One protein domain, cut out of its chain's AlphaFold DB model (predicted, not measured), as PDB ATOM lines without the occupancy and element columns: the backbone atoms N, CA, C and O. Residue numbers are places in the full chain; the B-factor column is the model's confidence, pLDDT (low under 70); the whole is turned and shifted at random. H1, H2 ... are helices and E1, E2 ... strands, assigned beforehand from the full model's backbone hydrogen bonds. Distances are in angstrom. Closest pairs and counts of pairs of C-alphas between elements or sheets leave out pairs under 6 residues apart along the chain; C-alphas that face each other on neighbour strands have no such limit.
ATOM      1  N   ASP A  46     137.838 172.656 122.608       93.62
ATOM      2  CA  ASP A  46     136.616 173.098 123.292       93.62
ATOM      3  C   ASP A  46     136.315 172.303 124.574       93.62
ATOM      4  O   ASP A  46     135.492 172.711 125.397       93.62
ATOM      5  N   ASN A  47     136.944 171.137 124.753       95.12
ATOM      6  CA  ASN A  47     136.698 170.255 125.894       95.12
ATOM      7  C   ASN A  47     137.928 169.414 126.275       95.12
ATOM      8  O   ASN A  47     138.896 169.296 125.524       95.12
ATOM      9  N   ILE A  48     137.860 168.814 127.467       95.19
ATOM     10  CA  ILE A  48     138.953 168.024 128.053       95.19
ATOM     11  C   ILE A  48     139.241 166.761 127.234       95.19
ATOM     12  O   ILE A  48     140.403 166.433 127.043       95.19
ATOM     13  N   ALA A  49     138.221 166.091 126.692       96.44
ATOM     14  CA  ALA A  49     138.429 164.871 125.912       96.44
ATOM     15  C   ALA A  49     139.232 165.141 124.625       96.44
ATOM     16  O   ALA A  49     140.085 164.347 124.230       96.44
ATOM     17  N   GLU A  50     139.008 166.285 123.972       96.56
ATOM     18  CA  GLU A  50     139.822 166.687 122.825       96.56
ATOM     19  C   GLU A  50     141.251 167.060 123.242       96.56
ATOM     20  O   GLU A  50     142.196 166.700 122.536       96.56
ATOM     21  N   LEU A  51     141.424 167.726 124.391       96.25
ATOM     22  CA  LEU A  51     142.749 167.992 124.955       96.25
ATOM     23  C   LEU A  51     143.518 166.685 125.183       96.25
ATOM     24  O   LEU A  51     144.644 166.554 124.709       96.25
ATOM     25  N   GLU A  52     142.902 165.715 125.859       95.00
ATOM     26  CA  GLU A  52     143.485 164.396 126.127       95.00
ATOM     27  C   GLU A  52     143.893 163.696 124.833       95.00
ATOM     28  O   GLU A  52     145.035 163.255 124.721       95.00
ATOM     29  N   ARG A  53     143.024 163.700 123.813       96.06
ATOM     30  CA  ARG A  53     143.339 163.113 122.504       96.06
ATOM     31  C   ARG A  53     144.545 163.777 121.834       96.06
ATOM     32  O   ARG A  53     145.406 163.091 121.296       96.06
ATOM     33  N   ARG A  54     144.652 165.110 121.872       95.31
ATOM     34  CA  ARG A  54     145.812 165.805 121.281       95.31
ATOM     35  C   ARG A  54     147.111 165.523 122.036       95.31
ATOM     36  O   ARG A  54     148.171 165.419 121.417       95.31
ATOM     37  N   LEU A  55     147.043 165.399 123.363       94.25
ATOM     38  CA  LEU A  55     148.192 165.008 124.181       94.25
ATOM     39  C   LEU A  55     148.593 163.547 123.920       94.25
ATOM     40  O   LEU A  55     149.788 163.255 123.839       94.25
ATOM     41  N   GLU A  56     147.620 162.655 123.727       94.94
ATOM     42  CA  GLU A  56     147.834 161.265 123.315       94.94
ATOM     43  C   GLU A  56     148.557 161.194 121.964       94.94
ATOM     44  O   GLU A  56     149.599 160.544 121.866       94.94
ATOM     45  N   ASP A  57     148.080 161.925 120.953       95.06
ATOM     46  CA  ASP A  57     148.690 161.966 119.617       95.06
ATOM     47  C   ASP A  57     150.153 162.442 119.669       95.06
ATOM     48  O   ASP A  57     151.044 161.856 119.039       95.06
ATOM     49  N   ALA A  58     150.433 163.481 120.466       92.50
ATOM     50  CA  ALA A  58     151.791 163.970 120.686       92.50
ATOM     51  C   ALA A  58     152.674 162.918 121.389       92.50
ATOM     52  O   ALA A  58     153.841 162.729 121.024       92.50
ATOM     53  N   GLY A  59     152.116 162.210 122.373       93.81
ATOM     54  CA  GLY A  59     152.787 161.145 123.114       93.81
ATOM     55  C   GLY A  59     153.049 159.889 122.282       93.81
ATOM     56  O   GLY A  59     154.102 159.267 122.441       93.81
ATOM     57  N   TYR A  60     152.159 159.535 121.350       95.50
ATOM     58  CA  TYR A  60     152.244 158.314 120.545       95.50
ATOM     59  C   TYR A  60     153.563 158.226 119.767       95.50
ATOM     60  O   TYR A  60     154.282 157.221 119.829       95.50
ATOM     61  N   ALA A  61     153.937 159.312 119.083       91.69
ATOM     62  CA  ALA A  61     155.173 159.370 118.307       91.69
ATOM     63  C   ALA A  61     156.428 159.239 119.188       91.69
ATOM     64  O   ALA A  61     157.424 158.642 118.767       91.69
ATOM     65  N   VAL A  62     156.390 159.783 120.408       93.94
ATOM     66  CA  VAL A  62     157.475 159.654 121.391       93.94
ATOM     67  C   VAL A  62     157.550 158.217 121.904       93.94
ATOM     68  O   VAL A  62     158.625 157.613 121.874       93.94
ATOM     69  N   GLY A  63     156.413 157.643 122.299       93.00
ATOM     70  CA  GLY A  63     156.300 156.281 122.812       93.00
ATOM     71  C   GLY A  63     156.817 155.234 121.827       93.00
ATOM     72  O   GLY A  63     157.606 154.375 122.216       93.00
ATOM     73  N   ALA A  64     156.469 155.350 120.542       92.44
ATOM     74  CA  ALA A  64     156.950 154.442 119.500       92.44
ATOM     75  C   ALA A  64     158.488 154.436 119.389       92.44
ATOM     76  O   ALA A  64     159.109 153.370 119.385       92.44
ATOM     77  N   ARG A  65     159.116 155.621 119.377       92.62
ATOM     78  CA  ARG A  65     160.582 155.764 119.286       92.62
ATOM     79  C   ARG A  65     161.287 155.252 120.538       92.62
ATOM     80  O   ARG A  65     162.323 154.598 120.438       92.62
ATOM     81  N   VAL A  66     160.734 155.544 121.717       91.62
ATOM     82  CA  VAL A  66     161.267 155.055 122.996       91.62
ATOM     83  C   VAL A  66     161.187 153.533 123.049       91.62
ATOM     84  O   VAL A  66     162.175 152.882 123.387       91.62
ATOM     85  N   LEU A  67     160.048 152.955 122.664       89.94
ATOM     86  CA  LEU A  67     159.857 151.512 122.650       89.94
ATOM     87  C   LEU A  67     160.872 150.821 121.733       89.94
ATOM     88  O   LEU A  67     161.534 149.875 122.162       89.94
ATOM     89  N   GLU A  68     161.025 151.306 120.500       88.50
ATOM     90  CA  GLU A  68     161.968 150.756 119.522       88.50
ATOM     91  C   GLU A  68     163.417 150.833 120.024       88.50
ATOM     92  O   GLU A  68     164.130 149.824 120.050       88.50
ATOM     93  N   LEU A  69     163.829 152.006 120.517       88.44
ATOM     94  CA  LEU A  69     165.167 152.230 121.061       88.44
ATOM     95  C   LEU A  69     165.480 151.291 122.233       88.44
ATOM     96  O   LEU A  69     166.579 150.733 122.309       88.44
ATOM     97  N   LEU A  70     164.535 151.118 123.158       88.81
ATOM     98  CA  LEU A  70     164.728 150.274 124.338       88.81
ATOM     99  C   LEU A  70     164.680 148.784 123.993       88.81
ATOM    100  O   LEU A  70     165.457 148.014 124.555       88.81
ATOM    101  N   CYS A  71     163.854 148.369 123.028       87.50
ATOM    102  CA  CYS A  71     163.883 146.998 122.513       87.50
ATOM    103  C   CYS A  71     165.246 146.667 121.890       87.50
ATOM    104  O   CYS A  71     165.797 145.591 122.131       87.50
ATOM    105  N   HIS A  72     165.820 147.606 121.135       85.38
ATOM    106  CA  HIS A  72     167.147 147.438 120.555       85.38
ATOM    107  C   HIS A  72     168.236 147.323 121.634       85.38
ATOM    108  O   HIS A  72     169.030 146.381 121.610       85.38
ATOM    109  N   ARG A  73     168.251 148.250 122.604       84.31
ATOM    110  CA  ARG A  73     169.299 148.346 123.636       84.31
ATOM    111  C   ARG A  73     169.252 147.234 124.684       84.31
ATOM    112  O   ARG A  73     170.306 146.731 125.060       84.31
ATOM    113  N   GLU A  74     168.066 146.871 125.164       78.94
ATOM    114  CA  GLU A  74     167.906 146.001 126.341       78.94
ATOM    115  C   GLU A  74     167.518 144.561 125.972       78.94
ATOM    116  O   GLU A  74     167.870 143.628 126.691       78.94
ATOM    117  N   LYS A  75     166.837 144.337 124.836       68.31
ATOM    118  CA  LYS A  75     166.387 142.993 124.413       68.31
ATOM    119  C   LYS A  75     167.245 142.359 123.313       68.31
ATOM    120  O   LYS A  75     166.822 141.381 122.697       68.31
ATOM    121  N   GLY A  76     168.436 142.893 123.033       71.94
ATOM    122  CA  GLY A  76     169.318 142.354 121.987       71.94
ATOM    123  C   GLY A  76     168.627 142.287 120.621       71.94
ATOM    124  O   GLY A  76     168.787 141.310 119.889       71.94
ATOM    125  N   ASN A  77     167.799 143.293 120.321       68.94
ATOM    126  CA  ASN A  77     166.982 143.383 119.110       68.94
ATOM    127  C   ASN A  77     165.914 142.278 118.946       68.94
ATOM    128  O   ASN A  77     165.402 142.071 117.844       68.94
ATOM    129  N   ARG A  78     165.553 141.557 120.018       75.38
ATOM    130  CA  ARG A  78     164.452 140.583 119.998       75.38
ATOM    131  C   ARG A  78     163.147 141.248 120.413       75.38
ATOM    132  O   ARG A  78     162.984 141.681 121.554       75.38
ATOM    133  N   ARG A  79     162.204 141.300 119.474       79.38
ATOM    134  CA  ARG A  79     160.847 141.786 119.725       79.38
ATOM    135  C   ARG A  79     160.105 140.812 120.635       79.38
ATOM    136  O   ARG A  79     160.066 139.614 120.373       79.38
ATOM    137  N   GLU A  80     159.494 141.350 121.681       86.75
ATOM    138  CA  GLU A  80     158.587 140.596 122.535       86.75
ATOM    139  C   GLU A  80     157.286 140.297 121.794       86.75
ATOM    140  O   GLU A  80     156.681 141.201 121.218       86.75
ATOM    141  N   THR A  81     156.861 139.037 121.809       89.62
ATOM    142  CA  THR A  81     155.634 138.594 121.129       89.62
ATOM    143  C   THR A  81     154.555 138.148 122.104       89.62
ATOM    144  O   THR A  81     153.429 137.888 121.686       89.62
ATOM    145  N   ARG A  82     154.868 138.064 123.404       92.62
ATOM    146  CA  ARG A  82     153.907 137.705 124.449       92.62
ATOM    147  C   ARG A  82     153.353 138.961 125.112       92.62
ATOM    148  O   ARG A  82     154.125 139.803 125.567       92.62
ATOM    149  N   LEU A  83     152.029 139.034 125.253       92.00
ATOM    150  CA  LEU A  83     151.332 140.182 125.848       92.00
ATOM    151  C   LEU A  83     151.869 140.537 127.246       92.00
ATOM    152  O   LEU A  83     152.342 141.646 127.471       92.00
ATOM    153  N   LEU A  84     151.913 139.568 128.164       92.94
ATOM    154  CA  LEU A  84     152.451 139.799 129.512       92.94
ATOM    155  C   LEU A  84     153.924 140.224 129.501       92.94
ATOM    156  O   LEU A  84     154.348 141.012 130.345       92.94
ATOM    157  N   GLY A  85     154.704 139.726 128.540       93.31
ATOM    158  CA  GLY A  85     156.109 140.091 128.393       93.31
ATOM    159  C   GLY A  85     156.284 141.551 127.980       93.31
ATOM    160  O   GLY A  85     157.192 142.222 128.478       93.31
ATOM    161  N   ILE A  86     155.426 142.060 127.086       93.25
ATOM    162  CA  ILE A  86     155.512 143.452 126.634       93.25
ATOM    163  C   ILE A  86     154.959 144.403 127.694       93.25
ATOM    164  O   ILE A  86     155.595 145.415 127.975       93.25
ATOM    165  N   LEU A  87     153.867 144.037 128.370       95.69
ATOM    166  CA  LEU A  87     153.321 144.814 129.484       95.69
ATOM    167  C   LEU A  87     154.327 144.928 130.636       95.69
ATOM    168  O   LEU A  87     154.593 146.026 131.118       95.69
ATOM    169  N   SER A  88     154.980 143.820 131.006       94.62
ATOM    170  CA  SER A  88     156.036 143.822 132.029       94.62
ATOM    171  C   SER A  88     157.228 144.700 131.634       94.62
ATOM    172  O   SER A  88     157.836 145.358 132.481       94.62
ATOM    173  N   PHE A  89     157.571 144.733 130.343       94.19
ATOM    174  CA  PHE A  89     158.637 145.586 129.820       94.19
ATOM    175  C   PHE A  89     158.269 147.073 129.865       94.19
ATOM    176  O   PHE A  89     159.108 147.892 130.243       94.19
ATOM    177  N   ILE A  90     157.022 147.420 129.535       95.06
ATOM    178  CA  ILE A  90     156.520 148.795 129.629       95.06
ATOM    179  C   ILE A  90     156.530 149.255 131.092       95.06
ATOM    180  O   ILE A  90     157.150 150.269 131.406       95.06
ATOM    181  N   HIS A  91     155.940 148.454 131.982       96.25
ATOM    182  CA  HIS A  91     155.867 148.705 133.423       96.25
ATOM    183  C   HIS A  91     157.244 148.955 134.062       96.25
ATOM    184  O   HIS A  91     157.391 149.825 134.918       96.25
ATOM    185  N   SER A  92     158.274 148.206 133.652       95.06
ATOM    186  CA  SER A  92     159.596 148.254 134.292       95.06
ATOM    187  C   SER A  92     160.625 149.110 133.557       95.06
ATOM    188  O   SER A  92     161.193 150.033 134.139       95.06
ATOM    189  N   THR A  93     160.913 148.796 132.297       93.75
ATOM    190  CA  THR A  93     162.011 149.413 131.549       93.75
ATOM    191  C   THR A  93     161.598 150.753 130.964       93.75
ATOM    192  O   THR A  93     162.303 151.740 131.166       93.75
ATOM    193  N   VAL A  94     160.463 150.800 130.262       93.50
ATOM    194  CA  VAL A  94     159.990 152.038 129.621       93.50
ATOM    195  C   VAL A  94     159.655 153.079 130.685       93.50
ATOM    196  O   VAL A  94     160.159 154.198 130.611       93.50
ATOM    197  N   TRP A  95     158.904 152.690 131.722       94.31
ATOM    198  CA  TRP A  95     158.534 153.590 132.818       94.31
ATOM    199  C   TRP A  95     159.752 154.191 133.520       94.31
ATOM    200  O   TRP A  95     159.833 155.404 133.695       94.31
ATOM    201  N   LYS A  96     160.768 153.369 133.823       91.56
ATOM    202  CA  LYS A  96     162.003 153.846 134.460       91.56
ATOM    203  C   LYS A  96     162.765 154.839 133.589       91.56
ATOM    204  O   LYS A  96     163.369 155.763 134.121       91.56
ATOM    205  N   VAL A  97     162.756 154.652 132.273       89.88
ATOM    206  CA  VAL A  97     163.432 155.562 131.340       89.88
ATOM    207  C   VAL A  97     162.694 156.894 131.221       89.88
ATOM    208  O   VAL A  97     163.354 157.925 131.125       89.88
ATOM    209  N   LEU A  98     161.360 156.885 131.248       89.75
ATOM    210  CA  LEU A  98     160.548 158.100 131.133       89.75
ATOM    211  C   LEU A  98     160.450 158.881 132.450       89.75
ATOM    212  O   LEU A  98     160.542 160.103 132.439       89.75
ATOM    213  N   PHE A  99     160.288 158.183 133.575       89.00
ATOM    214  CA  PHE A  99     159.893 158.782 134.857       89.00
ATOM    215  C   PHE A  99     160.869 158.493 136.005       89.00
ATOM    216  O   PHE A  99     160.620 158.856 137.151       89.00
ATOM    217  N   GLY A 100     161.983 157.805 135.737       89.38
ATOM    218  CA  GLY A 100     163.014 157.509 136.739       89.38
ATOM    219  C   GLY A 100     162.666 156.382 137.716       89.38
ATOM    220  O   GLY A 100     163.519 155.982 138.510       89.38
ATOM    221  N   LYS A 101     161.457 155.812 137.643       92.12
ATOM    222  CA  LYS A 101     161.015 154.690 138.481       92.12
ATOM    223  C   LYS A 101     160.181 153.669 137.707       92.12
ATOM    224  O   LYS A 101     159.675 153.951 136.630       92.12
ATOM    225  N   VAL A 102     160.078 152.462 138.258       95.44
ATOM    226  CA  VAL A 102     159.114 151.446 137.797       95.44
ATOM    227  C   VAL A 102     157.708 151.931 138.159       95.44
ATOM    228  O   VAL A 102     157.573 152.616 139.175       95.44
ATOM    229  N   ALA A 103     156.701 151.617 137.341       96.25
ATOM    230  CA  ALA A 103     155.311 151.929 137.681       96.25
ATOM    231  C   ALA A 103     154.899 151.235 138.987       96.25
ATOM    232  O   ALA A 103     155.487 150.225 139.379       96.25
ATOM    233  N   ASP A 104     153.900 151.778 139.676       96.25
ATOM    234  CA  ASP A 104     153.529 151.262 140.995       96.25
ATOM    235  C   ASP A 104     152.793 149.917 140.906       96.25
ATOM    236  O   ASP A 104     152.985 149.062 141.776       96.25
ATOM    237  N   SER A 105     151.972 149.707 139.869       97.25
ATOM    238  CA  SER A 105     151.368 148.399 139.608       97.25
ATOM    239  C   SER A 105     151.112 148.112 138.126       97.25
ATOM    240  O   SER A 105     150.973 149.013 137.296       97.25
ATOM    241  N   LEU A 106     151.064 146.814 137.812       97.38
ATOM    242  CA  LEU A 106     150.541 146.242 136.574       97.38
ATOM    243  C   LEU A 106     149.550 145.144 136.962       97.38
ATOM    244  O   LEU A 106     149.941 144.118 137.522       97.38
ATOM    245  N   GLU A 107     148.278 145.366 136.665       96.25
ATOM    246  CA  GLU A 107     147.162 144.532 137.108       96.25
ATOM    247  C   GLU A 107     146.373 144.014 135.904       96.25
ATOM    248  O   GLU A 107     146.339 144.646 134.847       96.25
ATOM    249  N   LYS A 108     145.765 142.834 136.045       95.31
ATOM    250  CA  LYS A 108     144.814 142.303 135.063       95.31
ATOM    251  C   LYS A 108     143.411 142.753 135.467       95.31
ATOM    252  O   LYS A 108     143.072 142.639 136.645       95.31
ATOM    253  N   GLY A 109     142.625 143.230 134.505       91.31
ATOM    254  CA  GLY A 109     141.233 143.608 134.716       91.31
ATOM    255  C   GLY A 109     140.405 142.444 135.260       91.31
ATOM    256  O   GLY A 109     140.710 141.268 135.035       91.31
ATOM    257  N   THR A 110     139.364 142.772 136.020       92.50
ATOM    258  CA  THR A 110     138.436 141.781 136.584       92.50
ATOM    259  C   THR A 110     137.274 141.471 135.650       92.50
ATOM    260  O   THR A 110     136.641 140.429 135.804       92.50
ATOM    261  N   GLU A 111     136.976 142.374 134.715       93.56
ATOM    262  CA  GLU A 111     135.811 142.282 133.833       93.56
ATOM    263  C   GLU A 111     136.136 141.525 132.542       93.56
ATOM    264  O   GLU A 111     135.364 140.663 132.117       93.56
ATOM    265  N   HIS A 112     137.306 141.793 131.956       94.19
ATOM    266  CA  HIS A 112     137.707 141.237 130.667       94.19
ATOM    267  C   HIS A 112     139.075 140.540 130.720       94.19
ATOM    268  O   HIS A 112     140.014 140.982 131.382       94.19
ATOM    269  N   GLU A 113     139.207 139.412 130.009       90.12
ATOM    270  CA  GLU A 113     140.438 138.610 130.026       90.12
ATOM    271  C   GLU A 113     141.627 139.273 129.319       90.12
ATOM    272  O   GLU A 113     142.773 138.893 129.576       90.12
ATOM    273  N   ASP A 114     141.363 140.215 128.425       90.94
ATOM    274  CA  ASP A 114     142.328 140.964 127.623       90.94
ATOM    275  C   ASP A 114     142.585 142.380 128.158       90.94
ATOM    276  O   ASP A 114     143.350 143.140 127.563       90.94
ATOM    277  N   GLU A 115     142.019 142.713 129.318       94.62
ATOM    278  CA  GLU A 115     142.184 144.007 129.965       94.62
ATOM    279  C   GLU A 115     143.333 143.998 130.981       94.62
ATOM    280  O   GLU A 115     143.477 143.093 131.809       94.62
ATOM    281  N   TYR A 116     144.160 145.040 130.919       96.56
ATOM    282  CA  TYR A 116     145.299 145.246 131.805       96.56
ATOM    283  C   TYR A 116     145.440 146.726 132.145       96.56
ATOM    284  O   TYR A 116     145.223 147.586 131.293       96.56
ATOM    285  N   MET A 117     145.863 147.018 133.370       95.75
ATOM    286  CA  MET A 117     145.992 148.376 133.891       95.75
ATOM    287  C   MET A 117     147.399 148.607 134.432       95.75
ATOM    288  O   MET A 117     147.914 147.795 135.198       95.75
ATOM    289  N   ILE A 118     148.017 149.721 134.039       95.62
ATOM    290  CA  ILE A 118     149.223 150.248 134.684       95.62
ATOM    291  C   ILE A 118     148.792 151.443 135.523       95.62
ATOM    292  O   ILE A 118     148.189 152.375 134.990       95.62
ATOM    293  N   SER A 119     149.121 151.416 136.813       94.06
ATOM    294  CA  SER A 119     148.697 152.444 137.761       94.06
ATOM    295  C   SER A 119     149.885 153.125 138.418       94.06
ATOM    296  O   SER A 119     150.959 152.548 138.609       94.06
ATOM    297  N   GLU A 120     149.662 154.376 138.787       93.31
ATOM    298  CA  GLU A 120     150.669 155.260 139.341       93.31
ATOM    299  C   GLU A 120     150.024 156.124 140.429       93.31
ATOM    300  O   GLU A 120     148.984 156.741 140.194       93.31
ATOM    301  N   LYS A 121     150.600 156.134 141.637       89.94
ATOM    302  CA  LYS A 121     150.005 156.844 142.784       89.94
ATOM    303  C   LYS A 121     150.365 158.322 142.809       89.94
ATOM    304  O   LYS A 121     149.630 159.124 143.379       89.94
ATOM    305  N   GLU A 122     151.514 158.675 142.240       88.00
ATOM    306  CA  GLU A 122     152.053 160.032 142.265       88.00
ATOM    307  C   GLU A 122     152.012 160.663 140.873       88.00
ATOM    308  O   GLU A 122     152.216 160.000 139.861       88.00
ATOM    309  N   LEU A 123     151.824 161.982 140.801       84.88
ATOM    310  CA  LEU A 123     151.868 162.686 139.520       84.88
ATOM    311  C   LEU A 123     153.253 162.528 138.861       84.88
ATOM    312  O   LEU A 123     154.294 162.720 139.494       84.88
ATOM    313  N   LEU A 124     153.254 162.177 137.575       80.75
ATOM    314  CA  LEU A 124     154.467 161.814 136.832       80.75
ATOM    315  C   LEU A 124     155.273 163.016 136.332       80.75
ATOM    316  O   LEU A 124     156.487 162.920 136.186       80.75
ATOM    317  N   VAL A 125     154.598 164.127 136.035       69.75
ATOM    318  CA  VAL A 125     155.154 165.181 135.168       69.75
ATOM    319  C   VAL A 125     155.698 166.394 135.941       69.75
ATOM    320  O   VAL A 125     156.466 167.171 135.388       69.75
ATOM    321  N   ASN A 126     155.381 166.519 137.237       56.69
ATOM    322  CA  ASN A 126     155.739 167.677 138.068       56.69
ATOM    323  C   ASN A 126     156.438 167.247 139.368       56.69
ATOM    324  O   ASN A 126     155.859 167.361 140.451       56.69
ATOM    325  N   ARG A 127     157.664 166.732 139.254       56.22
ATOM    326  CA  ARG A 127     158.576 166.542 140.394       56.22
ATOM    327  C   ARG A 127     159.715 167.548 140.352       56.22
ATOM    328  O   ARG A 127     160.066 167.978 139.233       56.22
TER     329      ARG A 127
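This is residues 46 to 127 of the 127 residues of an uncharacterized protein of Triticum turgidum subsp. durum (UniProt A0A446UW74). A long helix, H1, sticks out with residues 48 to 62; H2 packs on its residues 66 to 70, and hairpin E1 E2 packs on H2. The printed part has 82 residues, two named helices then two antiparallel strands, mostly helix. It is only just loose, close to compact: radius of gyration of the C-alphas 14.3 A, spans 44 by 31 by 24 A.

Find C-alpha 48 at (138.953, 168.024, 128.053); from there H1 runs 36.4 A to residue 74. H2 is residues 83 to 99, 22.4 A. E1 is residues 105 to 108; E2, residues 116 to 119, ends at C-alpha (148.697, 152.444, 137.761).

H1 touches H2 about perpendicular, at 80 degrees; their closest C-alphas, Leu 67 and Val 94, are 7.0 A apart. The closest C-alphas of H2 and E1, His 91 and Leu 106, are 6.7 A apart. In the hairpin, N 107 and O 117 are within hydrogen-bond range, 2.9 A. So are 20 of 23 O i to N i+4 pairs in H1, 11 of 13 in H2.

The printed part has no cut and no long link. Residues 75, 77 and 125 to 127 have pLDDT under 70.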